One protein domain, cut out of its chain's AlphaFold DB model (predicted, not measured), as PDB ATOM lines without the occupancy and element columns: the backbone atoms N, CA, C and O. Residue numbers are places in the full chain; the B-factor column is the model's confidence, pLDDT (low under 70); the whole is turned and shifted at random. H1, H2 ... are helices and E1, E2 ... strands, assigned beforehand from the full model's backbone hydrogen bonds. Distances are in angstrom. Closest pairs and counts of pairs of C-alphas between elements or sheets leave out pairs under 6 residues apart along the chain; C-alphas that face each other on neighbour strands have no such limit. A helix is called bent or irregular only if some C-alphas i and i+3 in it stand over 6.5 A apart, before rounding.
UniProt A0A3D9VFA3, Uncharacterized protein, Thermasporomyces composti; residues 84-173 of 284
ATOM      1  N   GLU A  84      30.610  24.712  31.374       93.88
ATOM      2  CA  GLU A  84      31.173  23.467  30.847       93.88
ATOM      3  C   GLU A  84      31.714  23.647  29.420       93.88
ATOM      4  O   GLU A  84      32.533  22.861  28.939       93.88
ATOM      5  N   ILE A  85      31.312  24.724  28.736       95.62
ATOM      6  CA  ILE A  85      31.665  24.979  27.342       95.62
ATOM      7  C   ILE A  85      32.914  25.859  27.264       95.62
ATOM      8  O   ILE A  85      32.899  27.060  27.534       95.62
ATOM      9  N   ARG A  86      34.015  25.273  26.789       96.19
ATOM     10  CA  ARG A  86      35.246  26.010  26.470       96.19
ATOM     11  C   ARG A  86      35.253  26.434  25.007       96.19
ATOM     12  O   ARG A  86      35.569  25.638  24.124       96.19
ATOM     13  N   VAL A  87      34.926  27.700  24.749       96.62
ATOM     14  CA  VAL A  87      34.873  28.257  23.388       96.62
ATOM     15  C   VAL A  87      36.259  28.250  22.734       96.62
ATOM     16  O   VAL A  87      37.196  28.921  23.181       96.62
ATOM     17  N   GLY A  88      36.385  27.498  21.643       96.38
ATOM     18  CA  GLY A  88      37.604  27.366  20.853       96.38
ATOM     19  C   GLY A  88      37.701  28.365  19.699       96.38
ATOM     20  O   GLY A  88      36.774  29.117  19.396       96.38
ATOM     21  N   PHE A  89      38.849  28.349  19.016       96.62
ATOM     22  CA  PHE A  89      39.094  29.191  17.839       96.62
ATOM     23  C   PHE A  89      38.074  28.943  16.722       96.62
ATOM     24  O   PHE A  89      37.574  29.893  16.129       96.62
ATOM     25  N   LEU A  90      37.728  27.675  16.472       94.81
ATOM     26  CA  LEU A  90      36.805  27.309  15.402       94.81
ATOM     27  C   LEU A  90      35.429  27.958  15.591       94.81
ATOM     28  O   LEU A  90      34.925  28.579  14.661       94.81
ATOM     29  N   ALA A  91      34.864  27.869  16.798       95.19
ATOM     30  CA  ALA A  91      33.583  28.485  17.119       95.19
ATOM     31  C   ALA A  91      33.632  30.013  16.961       95.19
ATOM     32  O   ALA A  91      32.788  30.577  16.277       95.19
ATOM     33  N   ARG A  92      34.668  30.679  17.500       95.75
ATOM     34  CA  ARG A  92      34.845  32.142  17.375       95.75
ATOM     35  C   ARG A  92      34.959  32.629  15.933       95.75
ATOM     36  O   ARG A  92      34.589  33.763  15.640       95.75
ATOM     37  N   THR A  93      35.553  31.822  15.061       94.12
ATOM     38  CA  THR A  93      35.768  32.198  13.662       94.12
ATOM     39  C   THR A  93      34.531  31.903  12.825       94.12
ATOM     40  O   THR A  93      34.074  32.784  12.105       94.12
ATOM     41  N   LEU A  94      33.969  30.696  12.935       92.75
ATOM     42  CA  LEU A  94      32.811  30.287  12.142       92.75
ATOM     43  C   LEU A  94      31.542  31.067  12.495       92.75
ATOM     44  O   LEU A  94      30.749  31.341  11.598       92.75
ATOM     45  N   SER A  95      31.360  31.460  13.759       91.88
ATOM     46  CA  SER A  95      30.140  32.151  14.183       91.88
ATOM     47  C   SER A  95      29.963  33.504  13.481       91.88
ATOM     48  O   SER A  95      28.852  33.891  13.149       91.88
ATOM     49  N   LYS A  96      31.060  34.175  13.106       89.00
ATOM     50  CA  LYS A  96      31.033  35.432  12.333       89.00
ATOM     51  C   LYS A  96      30.432  35.287  10.930       89.00
ATOM     52  O   LYS A  96      30.069  36.288  10.323       89.00
ATOM     53  N   PHE A  97      30.383  34.066  10.400       86.00
ATOM     54  CA  PHE A  97      29.826  33.760   9.080       86.00
ATOM     55  C   PHE A  97      28.421  33.156   9.157       86.00
ATOM     56  O   PHE A  97      27.771  32.984   8.122       86.00
ATOM     57  N   ALA A  98      27.956  32.806  10.358       83.62
ATOM     58  CA  ALA A  98      26.605  32.319  10.553       83.62
ATOM     59  C   ALA A  98      25.607  33.471  10.369       83.62
ATOM     60  O   ALA A  98      25.878  34.619  10.709       83.62
ATOM     61  N   SER A  99      24.447  33.162   9.794       74.69
ATOM     62  CA  SER A  99      23.368  34.140   9.698       74.69
ATOM     63  C   SER A  99      22.742  34.344  11.080       74.69
ATOM     64  O   SER A  99      22.324  33.367  11.704       74.69
ATOM     65  N   SER A 100      22.618  35.596  11.507       65.69
ATOM     66  CA  SER A 100      21.746  35.993  12.615       65.69
ATOM     67  C   SER A 100      20.283  35.938  12.163       65.69
ATOM     68  O   SER A 100      19.979  36.242  11.007       65.69
ATOM     69  N   GLY A 101      19.378  35.540  13.052       59.78
ATOM     70  CA  GLY A 101      17.932  35.593  12.826       59.78
ATOM     71  C   GLY A 101      17.228  36.269  13.998       59.78
ATOM     72  O   GLY A 101      17.763  36.299  15.101       59.78
ATOM     73  N   ASP A 102      16.015  36.776  13.771       47.84
ATOM     74  CA  ASP A 102      15.225  37.469  14.805       47.84
ATOM     75  C   ASP A 102      14.598  36.513  15.843       47.84
ATOM     76  O   ASP A 102      14.045  36.946  16.857       47.84
ATOM     77  N   HIS A 103      14.701  35.199  15.618       53.12
ATOM     78  CA  HIS A 103      14.099  34.155  16.447       53.12
ATOM     79  C   HIS A 103      15.170  33.395  17.248       53.12
ATOM     80  O   HIS A 103      15.642  32.337  16.839       53.12
ATOM     81  N   GLY A 104      15.538  33.935  18.414       59.19
ATOM     82  CA  GLY A 104      16.395  33.262  19.402       59.19
ATOM     83  C   GLY A 104      17.905  33.364  19.150       59.19
ATOM     84  O   GLY A 104      18.368  34.078  18.267       59.19
ATOM     85  N   VAL A 105      18.693  32.670  19.980       62.12
ATOM     86  CA  VAL A 105      20.162  32.620  19.846       62.12
ATOM     87  C   VAL A 105      20.516  31.692  18.683       62.12
ATOM     88  O   VAL A 105      20.243  30.489  18.752       62.12
ATOM     89  N   ALA A 106      21.113  32.227  17.620       79.62
ATOM     90  CA  ALA A 106      21.518  31.455  16.450       79.62
ATOM     91  C   ALA A 106      22.975  30.954  16.573       79.62
ATOM     92  O   ALA A 106      23.618  31.053  17.619       79.62
ATOM     93  N   MET A 107      23.490  30.333  15.507       85.38
ATOM     94  CA  MET A 107      24.870  29.816  15.449       85.38
ATOM     95  C   MET A 107      25.926  30.921  15.262       85.38
ATOM     96  O   MET A 107      27.111  30.629  15.097       85.38
ATOM     97  N   ASP A 108      25.498  32.181  15.273       85.31
ATOM     98  CA  ASP A 108      26.335  33.376  15.318       85.31
ATOM     99  C   ASP A 108      26.889  33.664  16.721       85.31
ATOM    100  O   ASP A 108      27.926  34.320  16.850       85.31
ATOM    101  N   GLU A 109      26.283  33.079  17.756       90.56
ATOM    102  CA  GLU A 109      26.812  33.043  19.117       90.56
ATOM    103  C   GLU A 109      27.907  31.959  19.256       90.56
ATOM    104  O   GLU A 109      27.614  30.757  19.160       90.56
ATOM    105  N   PRO A 110      29.178  32.335  19.523       93.44
ATOM    106  CA  PRO A 110      30.279  31.382  19.665       93.44
ATOM    107  C   PRO A 110      30.031  30.280  20.695       93.44
ATOM    108  O   PRO A 110      30.488  29.152  20.498       93.44
ATOM    109  N   LEU A 111      29.333  30.580  21.796       94.06
ATOM    110  CA  LEU A 111      29.029  29.592  22.831       94.06
ATOM    111  C   LEU A 111      28.136  28.465  22.288       94.06
ATOM    112  O   LEU A 111      28.464  27.286  22.442       94.06
ATOM    113  N   LYS A 112      27.050  28.824  21.590       92.81
ATOM    114  CA  LYS A 112      26.106  27.867  20.996       92.81
ATOM    115  C   LYS A 112      26.759  27.065  19.871       92.81
ATOM    116  O   LYS A 112      26.605  25.845  19.809       92.81
ATOM    117  N   LEU A 113      27.572  27.714  19.036       94.56
ATOM    118  CA  LEU A 113      28.317  27.012  17.991       94.56
ATOM    119  C   LEU A 113      29.376  26.060  18.566       94.56
ATOM    120  O   LEU A 113      29.596  24.977  18.022       94.56
ATOM    121  N   GLN A 114      30.018  26.416  19.684       96.81
ATOM    122  CA  GLN A 114      30.927  25.499  20.367       96.81
ATOM    123  C   GLN A 114      30.186  24.271  20.909       96.81
ATOM    124  O   GLN A 114      30.709  23.164  20.791       96.81
ATOM    125  N   LEU A 115      28.977  24.436  21.451       95.94
ATOM    126  CA  LEU A 115      28.144  23.305  21.863       95.94
ATOM    127  C   LEU A 115      27.815  22.390  20.674       95.94
ATOM    128  O   LEU A 115      28.008  21.180  20.764       95.94
ATOM    129  N   ALA A 116      27.442  22.956  19.524       94.75
ATOM    130  CA  ALA A 116      27.229  22.183  18.299       94.75
ATOM    131  C   ALA A 116      28.491  21.410  17.859       94.75
ATOM    132  O   ALA A 116      28.405  20.250  17.454       94.75
ATOM    133  N   ILE A 117      29.681  22.012  17.991       96.12
ATOM    134  CA  ILE A 117      30.968  21.336  17.745       96.12
ATOM    135  C   ILE A 117      31.204  20.188  18.728       96.12
ATOM    136  O   ILE A 117      31.731  19.155  18.317       96.12
ATOM    137  N   ASN A 118      30.841  20.353  20.000       96.25
ATOM    138  CA  ASN A 118      30.999  19.306  21.007       96.25
ATOM    139  C   ASN A 118      30.086  18.104  20.718       96.25
ATOM    140  O   ASN A 118      30.520  16.973  20.905       96.25
ATOM    141  N   LEU A 119      28.867  18.344  20.221       94.50
ATOM    142  CA  LEU A 119      27.884  17.296  19.918       94.50
ATOM    143  C   LEU A 119      28.164  16.561  18.598       94.50
ATOM    144  O   LEU A 119      28.163  15.336  18.563       94.50
ATOM    145  N   ALA A 120      28.408  17.290  17.503       95.44
ATOM    146  CA  ALA A 120      28.561  16.694  16.166       95.44
ATOM    147  C   ALA A 120      30.019  16.475  15.732       95.44
ATOM    148  O   ALA A 120      30.281  15.812  14.725       95.44
ATOM    149  N   GLY A 121      30.977  17.061  16.451       96.31
ATOM    150  CA  GLY A 121      32.393  17.013  16.119       96.31
ATOM    151  C   GLY A 121      32.831  18.053  15.081       96.31
ATOM    152  O   GLY A 121      32.084  18.503  14.208       96.31
ATOM    153  N   ARG A 122      34.116  18.420  15.149       96.25
ATOM    154  CA  ARG A 122      34.722  19.458  14.292       96.25
ATOM    155  C   ARG A 122      34.610  19.171  12.787       96.25
ATOM    156  O   ARG A 122      34.214  20.090  12.072       96.25
ATOM    157  N   PRO A 123      34.926  17.958  12.279       96.62
ATOM    158  CA  PRO A 123      34.901  17.705  10.836       96.62
ATOM    159  C   PRO A 123      33.505  17.897  10.238       96.62
ATOM    160  O   PRO A 123      33.355  18.469   9.161       96.62
ATOM    161  N   ARG A 124      32.472  17.478  10.975       96.38
ATOM    162  CA  ARG A 124      31.081  17.567  10.538       96.38
ATOM    163  C   ARG A 124      30.568  19.002  10.532       96.38
ATOM    164  O   ARG A 124      29.932  19.399   9.561       96.38
ATOM    165  N   ILE A 125      30.887  19.791  11.560       95.62
ATOM    166  CA  ILE A 125      30.535  21.219  11.592       95.62
ATOM    167  C   ILE A 125      31.241  21.997  10.480       95.62
ATOM    168  O   ILE A 125      30.617  22.843   9.847       95.62
ATOM    169  N   LEU A 126      32.508  21.691  10.192       95.88
ATOM    170  CA  LEU A 126      33.229  22.296   9.070       95.88
ATOM    171  C   LEU A 126      32.560  21.979   7.728       95.88
ATOM    172  O   LEU A 126      32.325  22.890   6.937       95.88
ATOM    173  N   LEU A 127      32.199  20.712   7.496       96.06
ATOM    174  CA  LEU A 127      31.471  20.303   6.295       96.06
ATOM    175  C   LEU A 127      30.102  20.994   6.201       96.06
ATOM    176  O   LEU A 127      29.746  21.507   5.142       96.06
ATOM    177  N   ALA A 128      29.354  21.048   7.303       94.25
ATOM    178  CA  ALA A 128      28.056  21.712   7.369       94.25
ATOM    179  C   ALA A 128      28.162  23.212   7.060       94.25
ATOM    180  O   ALA A 128      27.368  23.733   6.277       94.25
ATOM    181  N   ALA A 129      29.156  23.895   7.633       93.12
ATOM    182  CA  ALA A 129      29.418  25.309   7.383       93.12
ATOM    183  C   ALA A 129      29.812  25.560   5.920       93.12
ATOM    184  O   ALA A 129      29.255  26.454   5.285       93.12
ATOM    185  N   PHE A 130      30.708  24.737   5.364       93.75
ATOM    186  CA  PHE A 130      31.129  24.834   3.967       93.75
ATOM    187  C   PHE A 130      29.953  24.642   3.002       93.75
ATOM    188  O   PHE A 130      29.685  25.513   2.174       93.75
ATOM    189  N   LEU A 131      29.204  23.543   3.147       94.00
ATOM    190  CA  LEU A 131      28.052  23.256   2.293       94.00
ATOM    191  C   LEU A 131      26.977  24.331   2.431       94.00
ATOM    192  O   LEU A 131      26.452  24.778   1.419       94.00
ATOM    193  N   SER A 132      26.699  24.799   3.651       91.19
ATOM    194  CA  SER A 132      25.752  25.892   3.867       91.19
ATOM    195  C   SER A 132      26.195  27.192   3.194       91.19
ATOM    196  O   SER A 132      25.347  27.919   2.681       91.19
ATOM    197  N   GLY A 133      27.497  27.495   3.180       89.94
ATOM    198  CA  GLY A 133      28.052  28.650   2.472       89.94
ATOM    199  C   GLY A 133      27.861  28.545   0.959       89.94
ATOM    200  O   GLY A 133      27.372  29.486   0.338       89.94
ATOM    201  N   VAL A 134      28.157  27.377   0.377       91.56
ATOM    202  CA  VAL A 134      27.958  27.111  -1.058       91.56
ATOM    203  C   VAL A 134      26.479  27.195  -1.429       91.56
ATOM    204  O   VAL A 134      26.113  27.882  -2.376       91.56
ATOM    205  N   THR A 135      25.599  26.535  -0.676       90.44
ATOM    206  CA  THR A 135      24.170  26.469  -1.008       90.44
ATOM    207  C   THR A 135      23.452  27.801  -0.817       90.44
ATOM    208  O   THR A 135      22.463  28.054  -1.506       90.44
ATOM    209  N   LYS A 136      23.970  28.681   0.051       86.56
ATOM    210  CA  LYS A 136      23.471  30.052   0.215       86.56
ATOM    211  C   LYS A 136      23.597  30.863  -1.079       86.56
ATOM    212  O   LYS A 136      22.702  31.651  -1.365       86.56
ATOM    213  N   LEU A 137      24.620  30.607  -1.903       87.62
ATOM    214  CA  LEU A 137      24.768  31.228  -3.232       87.62
ATOM    215  C   LEU A 137      23.652  30.823  -4.209       87.62
ATOM    216  O   LEU A 137      23.357  31.555  -5.146       87.62
ATOM    217  N   PHE A 138      23.002  29.684  -3.963       90.62
ATOM    218  CA  PHE A 138      21.883  29.166  -4.755       90.62
ATOM    219  C   PHE A 138      20.524  29.368  -4.062       90.62
ATOM    220  O   PHE A 138      19.552  28.698  -4.407       90.62
ATOM    221  N   GLY A 139      20.452  30.227  -3.038       85.56
ATOM    222  CA  GLY A 139      19.211  30.530  -2.316       85.56
ATOM    223  C   GLY A 139      18.673  29.393  -1.436       85.56
ATOM    224  O   GLY A 139      17.533  29.459  -0.986       85.56
ATOM    225  N   ARG A 140      19.460  28.342  -1.168       85.56
ATOM    226  CA  ARG A 140      19.044  27.209  -0.323       85.56
ATOM    227  C   ARG A 140      19.491  27.410   1.126       85.56
ATOM    228  O   ARG A 140      20.688  27.466   1.412       85.56
ATOM    229  N   SER A 141      18.526  27.458   2.044       83.50
ATOM    230  CA  SER A 141      18.726  27.597   3.494       83.50
ATOM    231  C   SER A 141      18.606  26.253   4.238       83.50
ATOM    232  O   SER A 141      18.224  25.232   3.666       83.50
ATOM    233  N   GLY A 142      19.001  26.218   5.517       83.44
ATOM    234  CA  GLY A 142      18.828  25.049   6.401       83.44
ATOM    235  C   GLY A 142      19.811  23.884   6.198       83.44
ATOM    236  O   GLY A 142      19.796  22.923   6.967       83.44
ATOM    237  N   VAL A 143      20.704  23.966   5.207       89.38
ATOM    238  CA  VAL A 143      21.684  22.906   4.896       89.38
ATOM    239  C   VAL A 143      22.648  22.658   6.054       89.38
ATOM    240  O   VAL A 143      22.971  21.503   6.324       89.38
ATOM    241  N   PHE A 144      23.039  23.710   6.786       91.31
ATOM    242  CA  PHE A 144      23.872  23.579   7.982       91.31
ATOM    243  C   PHE A 144      23.286  22.564   8.969       91.31
ATOM    244  O   PHE A 144      23.941  21.577   9.282       91.31
ATOM    245  N   TYR A 145      22.036  22.756   9.402       89.62
ATOM    246  CA  TYR A 145      21.393  21.895  10.399       89.62
ATOM    247  C   TYR A 145      21.209  20.461   9.899       89.62
ATOM    248  O   TYR A 145      21.470  19.515  10.640       89.62
ATOM    249  N   ARG A 146      20.848  20.289   8.620       90.19
ATOM    250  CA  ARG A 146      20.685  18.963   8.007       90.19
ATOM    251  C   ARG A 146      21.993  18.172   7.989       90.19
ATOM    252  O   ARG A 146      22.001  16.986   8.301       90.19
ATOM    253  N   VAL A 147      23.098  18.822   7.625       92.69
ATOM    254  CA  VAL A 147      24.419  18.180   7.586       92.69
ATOM    255  C   VAL A 147      24.957  17.987   8.999       92.69
ATOM    256  O   VAL A 147      25.440  16.904   9.319       92.69
ATOM    257  N   ALA A 148      24.845  18.994   9.866       92.31
ATOM    258  CA  ALA A 148      25.319  18.935  11.244       92.31
ATOM    259  C   ALA A 148      24.645  17.790  12.022       92.31
ATOM    260  O   ALA A 148      25.340  16.992  12.655       92.31
ATOM    261  N   GLY A 149      23.327  17.614  11.867       90.12
ATOM    262  CA  GLY A 149      22.572  16.544  12.526       90.12
ATOM    263  C   GLY A 149      22.674  16.623  14.052       90.12
ATOM    264  O   GLY A 149      22.792  17.713  14.606       90.12
ATOM    265  N   HIS A 150      22.648  15.468  14.728       90.31
ATOM    266  CA  HIS A 150      22.902  15.338  16.176       90.31
ATOM    267  C   HIS A 150      22.039  16.256  17.060       90.31
ATOM    268  O   HIS A 150      22.517  16.791  18.055       90.31
ATOM    269  N   GLY A 151      20.787  16.500  16.661       86.06
ATOM    270  CA  GLY A 151      19.863  17.348  17.423       86.06
ATOM    271  C   GLY A 151      20.248  18.831  17.494       86.06
ATOM    272  O   GLY A 151      19.632  19.578  18.239       86.06
ATOM    273  N   ILE A 152      21.226  19.296  16.705       89.50
ATOM    274  CA  ILE A 152      21.735  20.678  16.785       89.50
ATOM    275  C   ILE A 152      20.644  21.730  16.539       89.50
ATOM    276  O   ILE A 152      20.716  22.830  17.085       89.50
ATOM    277  N   ALA A 153      19.643  21.399  15.721       85.50
ATOM    278  CA  ALA A 153      18.518  22.283  15.435       85.50
ATOM    279  C   ALA A 153      17.643  22.574  16.667       85.50
ATOM    280  O   ALA A 153      17.090  23.664  16.741       85.50
ATOM    281  N   GLY A 154      17.558  21.643  17.622       84.94
ATOM    282  CA  GLY A 154      16.735  21.787  18.825       84.94
ATOM    283  C   GLY A 154      17.521  22.170  20.081       84.94
ATOM    284  O   GLY A 154      16.988  22.119  21.180       84.94
ATOM    285  N   ILE A 155      18.782  22.606  19.943       88.62
ATOM    286  CA  ILE A 155      19.490  23.251  21.057       88.62
ATOM    287  C   ILE A 155      18.754  24.547  21.406       88.62
ATOM    288  O   ILE A 155      18.807  25.523  20.641       88.62
ATOM    289  N   ASP A 156      18.162  24.585  22.592       86.06
ATOM    290  CA  ASP A 156      17.502  25.763  23.145       86.06
ATOM    291  C   ASP A 156      18.250  26.294  24.372       86.06
ATOM    292  O   ASP A 156      18.917  25.544  25.069       86.06
ATOM    293  N   GLY A 157      18.166  27.594  24.645       85.00
ATOM    294  CA  GLY A 157      18.800  28.230  25.801       85.00
ATOM    295  C   GLY A 157      19.914  29.217  25.454       85.00
ATOM    296  O   GLY A 157      20.007  29.733  24.338       85.00
ATOM    297  N   PHE A 158      20.712  29.551  26.470       87.75
ATOM    298  CA  PHE A 158      21.571  30.747  26.503       87.75
ATOM    299  C   PHE A 158      20.805  32.057  26.253       87.75
ATOM    300  O   PHE A 158      21.352  33.051  25.765       87.75
ATOM    301  N   TYR A 159      19.516  32.075  26.596       83.69
ATOM    302  CA  TYR A 159      18.613  33.166  26.268       83.69
ATOM    303  C   TYR A 159      18.604  34.216  27.377       83.69
ATOM    304  O   TYR A 159      17.863  34.123  28.351       83.69
ATOM    305  N   GLN A 160      19.417  35.261  27.211       82.19
ATOM    306  CA  GLN A 160      19.576  36.329  28.210       82.19
ATOM    307  C   GLN A 160      18.281  37.101  28.513       82.19
ATOM    308  O   GLN A 160      18.146  37.680  29.588       82.19
ATOM    309  N   ARG A 161      17.317  37.097  27.584       80.81
ATOM    310  CA  ARG A 161      16.005  37.745  27.743       80.81
ATOM    311  C   ARG A 161      14.929  36.804  28.298       80.81
ATOM    312  O   ARG A 161      13.760  37.173  28.301       80.81
ATOM    313  N   SER A 162      15.297  35.598  28.729       82.19
ATOM    314  CA  SER A 162      14.339  34.650  29.297       82.19
ATOM    315  C   SER A 162      13.744  35.170  30.602       82.19
ATOM    316  O   SER A 162      14.459  35.758  31.418       82.19
ATOM    317  N   SER A 163      12.458  34.882  30.821       83.31
ATOM    318  CA  SER A 163      11.776  35.126  32.097       83.31
ATOM    319  C   SER A 163      12.332  34.269  33.238       83.31
ATOM    320  O   SER A 163      12.166  34.632  34.397       83.31
ATOM    321  N   PHE A 164      13.008  33.155  32.928       85.69
ATOM    322  CA  PHE A 164      13.651  32.311  33.935       85.69
ATOM    323  C   PHE A 164      15.171  32.382  33.811       85.69
ATOM    324  O   PHE A 164      15.736  32.086  32.754       85.69
ATOM    325  N   ASP A 165      15.835  32.698  34.924       88.88
ATOM    326  CA  ASP A 165      17.297  32.797  34.998       88.88
ATOM    327  C   ASP A 165      17.999  31.496  34.596       88.88
ATOM    328  O   ASP A 165      19.074  31.532  33.999       88.88
ATOM    329  N   PHE A 166      17.352  30.350  34.831       90.25
ATOM    330  CA  PHE A 166      17.857  29.040  34.432       90.25
ATOM    331  C   PHE A 166      18.244  28.982  32.942       90.25
ATOM    332  O   PHE A 166      19.326  28.504  32.608       90.25
ATOM    333  N   TYR A 167      17.421  29.531  32.044       89.44
ATOM    334  CA  TYR A 167      17.664  29.473  30.595       89.44
ATOM    335  C   TYR A 167      18.732  30.458  30.101       89.44
ATOM    336  O   TYR A 167      19.141  30.386  28.939       89.44
ATOM    337  N   LYS A 168      19.194  31.392  30.945       91.44
ATOM    338  CA  LYS A 168      20.244  32.352  30.570       91.44
ATOM    339  C   LYS A 168      21.607  31.675  30.464       91.44
ATOM    340  O   LYS A 168      22.387  32.007  29.573       91.44
ATOM    341  N   ASP A 169      21.868  30.715  31.348       92.81
ATOM    342  CA  ASP A 169      23.174  30.065  31.484       92.81
ATOM    343  C   ASP A 169      23.173  28.575  31.131       92.81
ATOM    344  O   ASP A 169      24.245  27.973  31.076       92.81
ATOM    345  N   ASN A 170      22.010  27.983  30.860       94.25
ATOM    346  CA  ASN A 170      21.891  26.586  30.459       94.25
ATOM    347  C   ASN A 170      21.330  26.477  29.041       94.25
ATOM    348  O   ASN A 170      20.459  27.258  28.646       94.25
ATOM    349  N   ALA A 171      21.836  25.492  28.303       93.81
ATOM    350  CA  ALA A 171      21.194  24.976  27.111       93.81
ATOM    351  C   ALA A 171      20.479  23.664  27.427       93.81
ATOM    352  O   ALA A 171      21.014  22.824  28.147       93.81
ATOM    353  N   ILE A 172      19.294  23.498  26.860       94.12
ATOM    354  CA  ILE A 172      18.536  22.257  26.831       94.12
ATOM    355  C   ILE A 172      18.787  21.601  25.482       94.12
ATOM    356  O   ILE A 172      18.768  22.257  24.437       94.12
ATOM    357  N   LEU A 173      19.088  20.310  25.527       94.75
ATOM    358  CA  LEU A 173      19.238  19.471  24.349       94.75
ATOM    359  C   LEU A 173      17.948  18.683  24.123       94.75
ATOM    360  O   LEU A 173      17.189  18.482  25.064       94.75
TER     361      LEU A 173
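This is residues 84 to 173 of the 284 residues of an uncharacterized protein of Thermasporomyces composti (UniProt A0A3D9VFA3). Four helices, H1 to H4, make a body at one end of an elongated shape, and a small piece of H5, E1 and the loop before them makes the other end. In the body H3 and H4 make a helical hairpin, H1 runs nearly in line with H3 at a tilt of 13 degrees, and H2 packs on H1 and runs steeply to H1, H3 and H4; residues 149 to 165 lead from H4 to the small end piece, where residues 156 to 157 pair antiparallel with residues 171 to 172 of E1. The printed part has 90 residues, with five named helices followed by one named strand, and its class is mostly helix. It is compact, with a radius of gyration of the C-alphas of 12.8 A, and spans 40 by 26 by 21 A.

H1, residues 89 to 97, touches H2, residues 110 to 120; their closest C-alphas, those of Ala 91 and Pro 110, are 5.1 A apart. They run opposite ways at a steep tilt of 69 degrees, only just short of about perpendicular. H3, residues 122 to 136, is close to H1 but not clearly touching; the closest C-alphas, those of Leu 94 and Ala 129, are 7.7 A apart, and the two run the same way at a shallow tilt of 13 degrees. H2 and H3 are close but not clearly touching, with the C-alphas of Ile 117 and Ile 125 closest at 6.2 A. H4, residues 143 to 148, touches H3 and forms a helical hairpin with it, opposite ways at a shallow tilt of 9 degrees; the closest C-alphas, those of Ala 128 and Phe 144, are 4.6 A apart. H5, residues 166 to 169, touches no helix. H5 and E1, residues 170 to 172, meet only through their link, and E1 pairs with no named strand. Every O i to N i+4 pair is within hydrogen-bond range in H2, H3 and H4, and 3 of 5 are in H1; H5 is too short for such a pair.

H1 begins at C-alpha 89 at (39.094, 29.191, 17.839) and is 13.5 A long. H2 is 15.2 A long and H3, the longest helix, 20.9 A, ending at C-alpha 136 at (23.471, 30.052, 0.215). H4 is 8.3 A long. H5 is neither bent nor irregular, but only just: C-alphas 166 and 169 are 6.2 A apart. E1 is 6.6 A long and ends at C-alpha 172 at (18.536, 22.257, 26.831).

The two C-alphas farthest apart are those of Phe 138 and Asp 165, at 40.2 A. The printed part has no cut. The links H1 to H2 and H4 to H5 are long, with 12 and 17 residues. The mean pLDDT of the printed part is 88.5, and residues 100 to 105 are under 70.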